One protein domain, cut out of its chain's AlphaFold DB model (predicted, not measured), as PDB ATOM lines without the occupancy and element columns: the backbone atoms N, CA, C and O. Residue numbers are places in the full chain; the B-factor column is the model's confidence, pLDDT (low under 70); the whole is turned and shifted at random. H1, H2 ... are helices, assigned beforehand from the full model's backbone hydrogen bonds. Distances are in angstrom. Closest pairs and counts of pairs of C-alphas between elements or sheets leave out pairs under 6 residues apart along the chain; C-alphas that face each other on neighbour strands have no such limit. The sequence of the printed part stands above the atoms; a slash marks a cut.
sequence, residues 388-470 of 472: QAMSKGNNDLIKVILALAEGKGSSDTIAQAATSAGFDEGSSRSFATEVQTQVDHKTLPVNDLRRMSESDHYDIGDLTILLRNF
ATOM      1  N   GLN A 388      51.897 -38.599   5.255       76.31
ATOM      2  CA  GLN A 388      52.640 -38.939   4.030       76.31
ATOM      3  C   GLN A 388      51.846 -39.888   3.126       76.31
ATOM      4  O   GLN A 388      51.910 -39.768   1.902       76.31
ATOM      5  N   ALA A 389      51.090 -40.827   3.706       79.19
ATOM      6  CA  ALA A 389      50.168 -41.681   2.957       79.19
ATOM      7  C   ALA A 389      49.017 -40.853   2.372       79.19
ATOM      8  O   ALA A 389      48.715 -40.989   1.187       79.19
ATOM      9  N   MET A 390      48.458 -39.932   3.163       81.81
ATOM     10  CA  MET A 390      47.394 -39.025   2.715       81.81
ATOM     11  C   MET A 390      47.808 -38.151   1.521       81.81
ATOM     12  O   MET A 390      46.976 -37.821   0.686       81.81
ATOM     13  N   SER A 391      49.097 -37.817   1.401       82.25
ATOM     14  CA  SER A 391      49.637 -36.977   0.319       82.25
ATOM     15  C   SER A 391      49.810 -37.709  -1.029       82.25
ATOM     16  O   SER A 391      50.261 -37.104  -2.004       82.25
ATOM     17  N   LYS A 392      49.494 -39.011  -1.112       86.06
ATOM     18  CA  LYS A 392      49.586 -39.813  -2.347       86.06
ATOM     19  C   LYS A 392      48.328 -39.675  -3.206       86.06
ATOM     20  O   LYS A 392      47.255 -39.353  -2.707       86.06
ATOM     21  N   GLY A 393      48.451 -39.981  -4.500       87.62
ATOM     22  CA  GLY A 393      47.301 -40.087  -5.404       87.62
ATOM     23  C   GLY A 393      46.325 -41.184  -4.962       87.62
ATOM     24  O   GLY A 393      46.737 -42.244  -4.493       87.62
ATOM     25  N   ASN A 394      45.028 -40.925  -5.116       91.19
ATOM     26  CA  ASN A 394      43.949 -41.737  -4.541       91.19
ATOM     27  C   ASN A 394      43.292 -42.732  -5.522       91.19
ATOM     28  O   ASN A 394      42.589 -43.643  -5.085       91.19
ATOM     29  N   ASN A 395      43.549 -42.602  -6.828       90.06
ATOM     30  CA  ASN A 395      42.833 -43.309  -7.898       90.06
ATOM     31  C   ASN A 395      42.774 -44.837  -7.743       90.06
ATOM     32  O   ASN A 395      41.758 -45.442  -8.077       90.06
ATOM     33  N   ASP A 396      43.823 -45.481  -7.226       91.00
ATOM     34  CA  ASP A 396      43.811 -46.934  -7.014       91.00
ATOM     35  C   ASP A 396      42.959 -47.352  -5.808       91.00
ATOM     36  O   ASP A 396      42.256 -48.360  -5.882       91.00
ATOM     37  N   LEU A 397      42.928 -46.547  -4.741       93.56
ATOM     38  CA  LEU A 397      42.044 -46.775  -3.596       93.56
ATOM     39  C   LEU A 397      40.576 -46.562  -3.999       93.56
ATOM     40  O   LEU A 397      39.725 -47.394  -3.684       93.56
ATOM     41  N   ILE A 398      40.287 -45.524  -4.794       95.62
ATOM     42  CA  ILE A 398      38.940 -45.261  -5.326       95.62
ATOM     43  C   ILE A 398      38.434 -46.422  -6.191       95.62
ATOM     44  O   ILE A 398      37.284 -46.831  -6.036       95.62
ATOM     45  N   LYS A 399      39.271 -47.009  -7.060       94.38
ATOM     46  CA  LYS A 399      38.880 -48.186  -7.866       94.38
ATOM     47  C   LYS A 399      38.408 -49.351  -6.995       94.38
ATOM     48  O   LYS A 399      37.423 -49.998  -7.344       94.38
ATOM     49  N   VAL A 400      39.075 -49.610  -5.867       95.81
ATOM     50  CA  VAL A 400      38.698 -50.693  -4.940       95.81
ATOM     51  C   VAL A 400      37.396 -50.363  -4.198       95.81
ATOM     52  O   VAL A 400      36.532 -51.230  -4.077       95.81
ATOM     53  N   ILE A 401      37.204 -49.107  -3.782       96.31
ATOM     54  CA  ILE A 401      35.951 -48.627  -3.169       96.31
ATOM     55  C   ILE A 401      34.770 -48.769  -4.146       96.31
ATOM     56  O   ILE A 401      33.727 -49.323  -3.794       96.31
ATOM     57  N   LEU A 402      34.934 -48.325  -5.395       95.81
ATOM     58  CA  LEU A 402      33.912 -48.450  -6.440       95.81
ATOM     59  C   LEU A 402      33.617 -49.920  -6.778       95.81
ATOM     60  O   LEU A 402      32.459 -50.273  -6.994       95.81
ATOM     61  N   ALA A 403      34.628 -50.792  -6.768       95.06
ATOM     62  CA  ALA A 403      34.430 -52.227  -6.952       95.06
ATOM     63  C   ALA A 403      33.599 -52.846  -5.811       95.06
ATOM     64  O   ALA A 403      32.692 -53.632  -6.093       95.06
ATOM     65  N   LEU A 404      33.820 -52.453  -4.547       94.31
ATOM     66  CA  LEU A 404      32.959 -52.873  -3.431       94.31
ATOM     67  C   LEU A 404      31.507 -52.410  -3.634       94.31
ATOM     68  O   LEU A 404      30.590 -53.214  -3.474       94.31
ATOM     69  N   ALA A 405      31.295 -51.157  -4.045       92.69
ATOM     70  CA  ALA A 405      29.960 -50.606  -4.306       92.69
ATOM     71  C   ALA A 405      29.196 -51.344  -5.429       92.69
ATOM     72  O   ALA A 405      27.966 -51.360  -5.443       92.69
ATOM     73  N   GLU A 406      29.911 -51.993  -6.354       93.56
ATOM     74  CA  GLU A 406      29.346 -52.869  -7.393       93.56
ATOM     75  C   GLU A 406      29.173 -54.338  -6.948       93.56
ATOM     76  O   GLU A 406      28.812 -55.188  -7.766       93.56
ATOM     77  N   GLY A 407      29.442 -54.666  -5.678       92.19
ATOM     78  CA  GLY A 407      29.422 -56.035  -5.149       92.19
ATOM     79  C   GLY A 407      30.614 -56.896  -5.592       92.19
ATOM     80  O   GLY A 407      30.548 -58.122  -5.530       92.19
ATOM     81  N   LYS A 408      31.700 -56.271  -6.065       89.50
ATOM     82  CA  LYS A 408      32.909 -56.908  -6.620       89.50
ATOM     83  C   LYS A 408      34.128 -56.665  -5.720       89.50
ATOM     84  O   LYS A 408      35.175 -56.222  -6.183       89.50
ATOM     85  N   GLY A 409      33.996 -56.937  -4.426       89.75
ATOM     86  CA  GLY A 409      35.074 -56.748  -3.459       89.75
ATOM     87  C   GLY A 409      34.672 -57.166  -2.049       89.75
ATOM     88  O   GLY A 409      33.600 -57.730  -1.839       89.75
ATOM     89  N   SER A 410      35.539 -56.869  -1.086       93.62
ATOM     90  CA  SER A 410      35.285 -57.030   0.349       93.62
ATOM     91  C   SER A 410      35.928 -55.887   1.133       93.62
ATOM     92  O   SER A 410      36.875 -55.263   0.644       93.62
ATOM     93  N   SER A 411      35.474 -55.658   2.369       92.62
ATOM     94  CA  SER A 411      36.141 -54.743   3.308       92.62
ATOM     95  C   SER A 411      37.637 -55.085   3.466       92.62
ATOM     96  O   SER A 411      38.481 -54.199   3.363       92.62
ATOM     97  N   ASP A 412      38.006 -56.373   3.536       94.25
ATOM     98  CA  ASP A 412      39.418 -56.805   3.575       94.25
ATOM     99  C   ASP A 412      40.237 -56.319   2.366       94.25
ATOM    100  O   ASP A 412      41.414 -55.990   2.501       94.25
ATOM    101  N   THR A 413      39.619 -56.249   1.181       93.75
ATOM    102  CA  THR A 413      40.281 -55.760  -0.040       93.75
ATOM    103  C   THR A 413      40.550 -54.255   0.056       93.75
ATOM    104  O   THR A 413      41.614 -53.792  -0.356       93.75
ATOM    105  N   ILE A 414      39.631 -53.489   0.659       93.75
ATOM    106  CA  ILE A 414      39.843 -52.062   0.950       93.75
ATOM    107  C   ILE A 414      40.944 -51.888   1.997       93.75
ATOM    108  O   ILE A 414      41.835 -51.069   1.791       93.75
ATOM    109  N   ALA A 415      40.946 -52.677   3.076       93.38
ATOM    110  CA  ALA A 415      41.982 -52.594   4.106       93.38
ATOM    111  C   ALA A 415      43.383 -52.883   3.529       93.38
ATOM    112  O   ALA A 415      44.339 -52.165   3.818       93.38
ATOM    113  N   GLN A 416      43.504 -53.876   2.640       93.12
ATOM    114  CA  GLN A 416      44.747 -54.162   1.911       93.12
ATOM    115  C   GLN A 416      45.165 -53.013   0.980       93.12
ATOM    116  O   GLN A 416      46.353 -52.685   0.904       93.12
ATOM    117  N   ALA A 417      44.213 -52.371   0.297       92.38
ATOM    118  CA  ALA A 417      44.477 -51.208  -0.549       92.38
ATOM    119  C   ALA A 417      44.928 -49.986   0.275       92.38
ATOM    120  O   ALA A 417      45.907 -49.337  -0.091       92.38
ATOM    121  N   ALA A 418      44.295 -49.720   1.421       91.19
ATOM    122  CA  ALA A 418      44.697 -48.669   2.356       91.19
ATOM    123  C   ALA A 418      46.101 -48.932   2.938       91.19
ATOM    124  O   ALA A 418      46.958 -48.048   2.917       91.19
ATOM    125  N   THR A 419      46.413 -50.169   3.338       91.19
ATOM    126  CA  THR A 419      47.771 -50.531   3.786       91.19
ATOM    127  C   THR A 419      48.797 -50.382   2.661       91.19
ATOM    128  O   THR A 419      49.894 -49.882   2.899       91.19
ATOM    129  N   SER A 420      48.438 -50.710   1.417       89.75
ATOM    130  CA  SER A 420      49.298 -50.477   0.242       89.75
ATOM    131  C   SER A 420      49.511 -48.980  -0.036       89.75
ATOM    132  O   SER A 420      50.606 -48.562  -0.419       89.75
ATOM    133  N   ALA A 421      48.501 -48.149   0.230       86.88
ATOM    134  CA  ALA A 421      48.620 -46.695   0.235       86.88
ATOM    135  C   ALA A 421      49.457 -46.162   1.417       86.88
ATOM    136  O   ALA A 421      49.960 -45.041   1.351       86.88
ATOM    137  N   GLY A 422      49.721 -46.965   2.449       85.81
ATOM    138  CA  GLY A 422      50.614 -46.648   3.570       85.81
ATOM    139  C   GLY A 422      49.916 -46.347   4.895       85.81
ATOM    140  O   GLY A 422      50.569 -45.836   5.803       85.81
ATOM    141  N   PHE A 423      48.623 -46.644   5.020       85.38
ATOM    142  CA  PHE A 423      47.921 -46.612   6.304       85.38
ATOM    143  C   PHE A 423      48.448 -47.732   7.210       85.38
ATOM    144  O   PHE A 423      48.817 -48.814   6.739       85.38
ATOM    145  N   ASP A 424      48.476 -47.482   8.519       85.88
ATOM    146  CA  ASP A 424      48.727 -48.537   9.497       85.88
ATOM    147  C   ASP A 424      47.564 -49.549   9.533       85.88
ATOM    148  O   ASP A 424      46.452 -49.278   9.085       85.88
ATOM    149  N   GLU A 425      47.816 -50.741  10.072       86.25
ATOM    150  CA  GLU A 425      46.852 -51.850  10.085       86.25
ATOM    151  C   GLU A 425      45.557 -51.540  10.869       86.25
ATOM    152  O   GLU A 425      44.513 -52.150  10.622       86.25
ATOM    153  N   GLY A 426      45.607 -50.620  11.837       85.50
ATOM    154  CA  GLY A 426      44.435 -50.138  12.566       85.50
ATOM    155  C   GLY A 426      43.596 -49.228  11.679       85.50
ATOM    156  O   GLY A 426      42.449 -49.553  11.369       85.50
ATOM    157  N   SER A 427      44.206 -48.145  11.204       84.31
ATOM    158  CA  SER A 427      43.575 -47.151  10.332       84.31
ATOM    159  C   SER A 427      43.021 -47.771   9.045       84.31
ATOM    160  O   SER A 427      41.888 -47.481   8.676       84.31
ATOM    161  N   SER A 428      43.739 -48.704   8.408       89.69
ATOM    162  CA  SER A 428      43.255 -49.449   7.232       89.69
ATOM    163  C   SER A 428      41.959 -50.216   7.477       89.69
ATOM    164  O   SER A 428      41.083 -50.236   6.611       89.69
ATOM    165  N   ARG A 429      41.827 -50.874   8.638       90.75
ATOM    166  CA  ARG A 429      40.601 -51.600   8.998       90.75
ATOM    167  C   ARG A 429      39.462 -50.638   9.268       90.75
ATOM    168  O   ARG A 429      38.387 -50.829   8.718       90.75
ATOM    169  N   SER A 430      39.712 -49.594  10.051       88.12
ATOM    170  CA  SER A 430      38.698 -48.594  10.377       88.12
ATOM    171  C   SER A 430      38.200 -47.870   9.112       88.12
ATOM    172  O   SER A 430      36.991 -47.783   8.908       88.12
ATOM    173  N   PHE A 431      39.098 -47.472   8.201       89.94
ATOM    174  CA  PHE A 431      38.773 -46.938   6.867       89.94
ATOM    175  C   PHE A 431      37.871 -47.897   6.074       89.94
ATOM    176  O   PHE A 431      36.839 -47.506   5.531       89.94
ATOM    177  N   ALA A 432      38.233 -49.181   6.029       93.12
ATOM    178  CA  ALA A 432      37.472 -50.195   5.306       93.12
ATOM    179  C   ALA A 432      36.099 -50.499   5.935       93.12
ATOM    180  O   ALA A 432      35.145 -50.783   5.204       93.12
ATOM    181  N   THR A 433      35.985 -50.444   7.265       92.94
ATOM    182  CA  THR A 433      34.718 -50.577   8.000       92.94
ATOM    183  C   THR A 433      33.792 -49.401   7.716       92.94
ATOM    184  O   THR A 433      32.601 -49.607   7.491       92.94
ATOM    185  N   GLU A 434      34.326 -48.184   7.667       91.19
ATOM    186  CA  GLU A 434      33.543 -46.983   7.386       91.19
ATOM    187  C   GLU A 434      33.033 -46.972   5.939       91.19
ATOM    188  O   GLU A 434      31.836 -46.822   5.704       91.19
ATOM    189  N   VAL A 435      33.886 -47.286   4.957       94.12
ATOM    190  CA  VAL A 435      33.441 -47.430   3.559       94.12
ATOM    191  C   VAL A 435      32.390 -48.539   3.404       94.12
ATOM    192  O   VAL A 435      31.402 -48.343   2.695       94.12
ATOM    193  N   GLN A 436      32.549 -49.685   4.077       94.50
ATOM    194  CA  GLN A 436      31.524 -50.741   4.084       94.50
ATOM    195  C   GLN A 436      30.205 -50.234   4.689       94.50
ATOM    196  O   GLN A 436      29.143 -50.458   4.115       94.50
ATOM    197  N   THR A 437      30.273 -49.480   5.787       93.25
ATOM    198  CA  THR A 437      29.109 -48.868   6.446       93.25
ATOM    199  C   THR A 437      28.381 -47.894   5.515       93.25
ATOM    200  O   THR A 437      27.149 -47.907   5.454       93.25
ATOM    201  N   GLN A 438      29.111 -47.100   4.727       92.56
ATOM    202  CA  GLN A 438      28.528 -46.214   3.715       92.56
ATOM    203  C   GLN A 438      27.912 -46.968   2.524       92.56
ATOM    204  O   GLN A 438      26.906 -46.517   1.969       92.56
ATOM    205  N   VAL A 439      28.471 -48.118   2.127       92.44
ATOM    206  CA  VAL A 439      27.869 -49.010   1.116       92.44
ATOM    207  C   VAL A 439      26.560 -49.604   1.641       92.44
ATOM    208  O   VAL A 439      25.530 -49.503   0.973       92.44
ATOM    209  N   ASP A 440      26.573 -50.153   2.856       92.12
ATOM    210  CA  ASP A 440      25.425 -50.826   3.474       92.12
ATOM    211  C   ASP A 440      24.267 -49.847   3.741       92.12
ATOM    212  O   ASP A 440      23.101 -50.153   3.466       92.12
ATOM    213  N   HIS A 441      24.582 -48.627   4.191       90.75
ATOM    214  CA  HIS A 441      23.616 -47.536   4.364       90.75
ATOM    215  C   HIS A 441      23.257 -46.792   3.066       90.75
ATOM    216  O   HIS A 441      22.341 -45.968   3.082       90.75
ATOM    217  N   LYS A 442      23.927 -47.086   1.943       89.69
ATOM    218  CA  LYS A 442      23.764 -46.404   0.643       89.69
ATOM    219  C   LYS A 442      24.050 -44.895   0.693       89.69
ATOM    220  O   LYS A 442      23.464 -44.136  -0.079       89.69
ATOM    221  N   THR A 443      24.941 -44.461   1.583       89.06
ATOM    222  CA  THR A 443      25.407 -43.067   1.657       89.06
ATOM    223  C   THR A 443      26.648 -42.811   0.802       89.06
ATOM    224  O   THR A 443      26.863 -41.662   0.429       89.06
ATOM    225  N   LEU A 444      27.402 -43.855   0.423       91.75
ATOM    226  CA  LEU A 444      28.657 -43.745  -0.334       91.75
ATOM    227  C   LEU A 444      28.514 -42.839  -1.583       91.75
ATOM    228  O   LEU A 444      27.675 -43.121  -2.449       91.75
ATOM    229  N   PRO A 445      29.362 -41.806  -1.755       91.56
ATOM    230  CA  PRO A 445      29.218 -40.817  -2.824       91.56
ATOM    231  C   PRO A 445      29.801 -41.306  -4.163       91.56
ATOM    232  O   PRO A 445      30.771 -40.769  -4.693       91.56
ATOM    233  N   VAL A 446      29.198 -42.348  -4.745       92.12
ATOM    234  CA  VAL A 446      29.683 -43.051  -5.956       92.12
ATOM    235  C   VAL A 446      29.931 -42.118  -7.153       92.12
ATOM    236  O   VAL A 446      30.865 -42.346  -7.922       92.12
ATOM    237  N   ASN A 447      29.116 -41.076  -7.333       90.06
ATOM    238  CA  ASN A 447      29.288 -40.124  -8.437       90.06
ATOM    239  C   ASN A 447      30.501 -39.208  -8.226       90.06
ATOM    240  O   ASN A 447      31.227 -38.930  -9.179       90.06
ATOM    241  N   ASP A 448      30.733 -38.770  -6.991       92.12
ATOM    242  CA  ASP A 448      31.878 -37.941  -6.626       92.12
ATOM    243  C   ASP A 448      33.182 -38.729  -6.666       92.12
ATOM    244  O   ASP A 448      34.167 -38.262  -7.225       92.12
ATOM    245  N   LEU A 449      33.161 -39.974  -6.187       94.69
ATOM    246  CA  LEU A 449      34.279 -40.906  -6.314       94.69
ATOM    247  C   LEU A 449      34.666 -41.131  -7.784       94.69
ATOM    248  O   LEU A 449      35.850 -41.126  -8.113       94.69
ATOM    249  N   ARG A 450      33.687 -41.274  -8.688       93.62
ATOM    250  CA  ARG A 450      33.955 -41.384 -10.133       93.62
ATOM    251  C   ARG A 450      34.636 -40.128 -10.681       93.62
ATOM    252  O   ARG A 450      35.726 -40.270 -11.227       93.62
ATOM    253  N   ARG A 451      34.081 -38.929 -10.449       92.44
ATOM    254  CA  ARG A 451      34.713 -37.649 -10.841       92.44
ATOM    255  C   ARG A 451      36.126 -37.503 -10.279       92.44
ATOM    256  O   ARG A 451      37.057 -37.190 -11.011       92.44
ATOM    257  N   MET A 452      36.305 -37.797  -8.993       94.62
ATOM    258  CA  MET A 452      37.607 -37.744  -8.330       94.62
ATOM    259  C   MET A 452      38.627 -38.671  -9.011       94.62
ATOM    260  O   MET A 452      39.776 -38.276  -9.178       94.62
ATOM    261  N   SER A 453      38.200 -39.852  -9.480       93.06
ATOM    262  CA  SER A 453      39.064 -40.808 -10.194       93.06
ATOM    263  C   SER A 453      39.407 -40.451 -11.648       93.06
ATOM    264  O   SER A 453      40.265 -41.102 -12.249       93.06
ATOM    265  N   GLU A 454      38.753 -39.440 -12.227       90.75
ATOM    266  CA  GLU A 454      38.997 -38.959 -13.598       90.75
ATOM    267  C   GLU A 454      40.167 -37.953 -13.673       90.75
ATOM    268  O   GLU A 454      40.554 -37.536 -14.765       90.75
ATOM    269  N   SER A 455      40.760 -37.589 -12.528       88.69
ATOM    270  CA  SER A 455      41.821 -36.584 -12.391       88.69
ATOM    271  C   SER A 455      42.986 -37.077 -11.514       88.69
ATOM    272  O   SER A 455      42.870 -38.058 -10.782       88.69
ATOM    273  N   ASP A 456      44.134 -36.400 -11.581       87.88
ATOM    274  CA  ASP A 456      45.271 -36.542 -10.659       87.88
ATOM    275  C   ASP A 456      45.394 -35.361  -9.671       87.88
ATOM    276  O   ASP A 456      46.299 -35.327  -8.834       87.88
ATOM    277  N   HIS A 457      44.451 -34.409  -9.713       89.62
ATOM    278  CA  HIS A 457      44.417 -33.245  -8.820       89.62
ATOM    279  C   HIS A 457      44.257 -33.636  -7.342       89.62
ATOM    280  O   HIS A 457      44.703 -32.903  -6.450       89.62
ATOM    281  N   TYR A 458      43.626 -34.781  -7.078       93.38
ATOM    282  CA  TYR A 458      43.165 -35.203  -5.759       93.38
ATOM    283  C   TYR A 458      44.119 -36.201  -5.099       93.38
ATOM    284  O   TYR A 458      44.695 -37.076  -5.743       93.38
ATOM    285  N   ASP A 459      44.317 -36.044  -3.795       92.81
ATOM    286  CA  ASP A 459      45.073 -36.990  -2.970       92.81
ATOM    287  C   ASP A 459      44.160 -37.788  -2.030       92.81
ATOM    288  O   ASP A 459      42.929 -37.681  -2.055       92.81
ATOM    289  N   ILE A 460      44.756 -38.677  -1.243       92.12
ATOM    290  CA  ILE A 460      44.019 -39.496  -0.286       92.12
ATOM    291  C   ILE A 460      43.463 -38.643   0.867       92.12
ATOM    292  O   ILE A 460      42.410 -38.986   1.400       92.12
ATOM    293  N   GLY A 461      44.080 -37.505   1.195       92.12
ATOM    294  CA  GLY A 461      43.501 -36.502   2.091       92.12
ATOM    295  C   GLY A 461      42.196 -35.926   1.534       92.12
ATOM    296  O   GLY A 461      41.179 -35.941   2.224       92.12
ATOM    297  N   ASP A 462      42.184 -35.513   0.263       93.94
ATOM    298  CA  ASP A 462      40.973 -35.036  -0.433       93.94
ATOM    299  C   ASP A 462      39.859 -36.104  -0.483       93.94
ATOM    300  O   ASP A 462      38.687 -35.791  -0.257       93.94
ATOM    301  N   LEU A 463      40.215 -37.373  -0.737       94.31
ATOM    302  CA  LEU A 463      39.287 -38.515  -0.682       94.31
ATOM    303  C   LEU A 463      38.729 -38.724   0.731       94.31
ATOM    304  O   LEU A 463      37.544 -38.999   0.898       94.31
ATOM    305  N   THR A 464      39.587 -38.609   1.740       92.19
ATOM    306  CA  THR A 464      39.239 -38.811   3.148       92.19
ATOM    307  C   THR A 464      38.248 -37.754   3.629       92.19
ATOM    308  O   THR A 464      37.257 -38.107   4.266       92.19
ATOM    309  N   ILE A 465      38.455 -36.484   3.261       92.62
ATOM    310  CA  ILE A 465      37.480 -35.412   3.509       92.62
ATOM    311  C   ILE A 465      36.161 -35.742   2.800       92.62
ATOM    312  O   ILE A 465      35.124 -35.799   3.447       92.62
ATOM    313  N   LEU A 466      36.187 -36.060   1.497       93.12
ATOM    314  CA  LEU A 466      34.966 -36.402   0.758       93.12
ATOM    315  C   LEU A 466      34.175 -37.548   1.409       93.12
ATOM    316  O   LEU A 466      32.955 -37.458   1.472       93.12
ATOM    317  N   LEU A 467      34.830 -38.617   1.870       92.06
ATOM    318  CA  LEU A 467      34.138 -39.743   2.503       92.06
ATOM    319  C   LEU A 467      33.531 -39.355   3.856       92.06
ATOM    320  O   LEU A 467      32.383 -39.720   4.108       92.06
ATOM    321  N   ARG A 468      34.245 -38.596   4.700       88.19
ATOM    322  CA  ARG A 468      33.748 -38.159   6.019       88.19
ATOM    323  C   ARG A 468      32.417 -37.416   5.940       88.19
ATOM    324  O   ARG A 468      31.526 -37.686   6.737       88.19
ATOM    325  N   ASN A 469      32.237 -36.578   4.925       88.19
ATOM    326  CA  ASN A 469      31.021 -35.779   4.736       88.19
ATOM    327  C   ASN A 469      29.761 -36.622   4.412       88.19
ATOM    328  O   ASN A 469      28.657 -36.087   4.324       88.19
ATOM    329  N   PHE A 470      29.910 -37.945   4.243       85.56
ATOM    330  CA  PHE A 470      28.824 -38.922   4.061       85.56
ATOM    331  C   PHE A 470      28.754 -39.982   5.184       85.56
ATOM    332  O   PHE A 470      27.987 -40.948   5.067       85.56
TER     333      PHE A 470
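What this domain is: This is residues 388 to 470 of the 472 residues of the protein "Glycosyl hydrolase family 25" of Corynebacterium durum F0235 (UniProt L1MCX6). Five helices make a small rounded ball: H2, H1 and H4 lie side by side in a bowed arc, with H1 in the middle running against both its neighbours, while H3 and H5 cover the inner side of the arc. H3 packs aslant on H2 and reaches H1 with residues 435 to 439, and H5 lies more loosely near H1, H3 and H4. The printed part has 83 residues with five named helices, H1 to H5 in order along it, and no named strand; the class is all helix. It is compact, with a radius of gyration of the C-alphas of 11.3 A and spans of 29 by 28 by 22 A.

Where its parts are: Start at Gln 388 and read on to C-alpha 395 at (42.833, -43.309, -7.898), where H1 begins; it runs through residues 395 to 405, 15.2 A from first to last C-alpha. Next comes H2, residues 411 to 421, also 15.2 A. H3, residues 425 to 440, is the longest helix: go from C-alpha 425 at (46.852, -51.850, 10.085) over 22.4 A to C-alpha 440. H4 covers residues 446 to 453, 10.5 A. H5, residues 460 to 468, takes you 12.1 A to C-alpha 468 at (33.748, -38.159, 6.019).

How they stand to each other: Begin at H1, the hub. It touches H2, with Leu 397 and Ala 417 the closest C-alphas at 5.9 A; the two form a helical hairpin, opposite ways at a shallow tilt of 4 degrees. H1 touches H4, closest at the C-alphas of Asn 395 and Ser 453, 5.1 A, opposite ways at a shallow tilt of 18 degrees. H3 touches H1 with residues 435 to 439 alone, closest at the C-alphas of Ala 405 and Val 439, 6.0 A, at a steep tilt of 46 degrees. H3 touches H2 too, closest at the C-alphas of Ala 415 and Ser 428, 4.6 A, at a steep tilt of 47 degrees. H5 is close to H3 but not clearly touching, with the C-alphas of Val 435 and Leu 467 closest at 7.8 A. H5 and H1 are near each other, with 6 pairs of C-alphas within 10 A. H2 is apart from H4 and H5. In H1, H2, H4 and H5 every O i to N i+4 pair is within hydrogen-bond range; in H3, 11 of 12 are.

The domain as a whole: The two C-alphas farthest apart, those of Gln 388 and His 441, are 30.3 A apart. The printed part has no cut. The link from H4 to H5 is short, and the other three are tight. Mean pLDDT of the printed part is 90.9, and no printed residue is under 70.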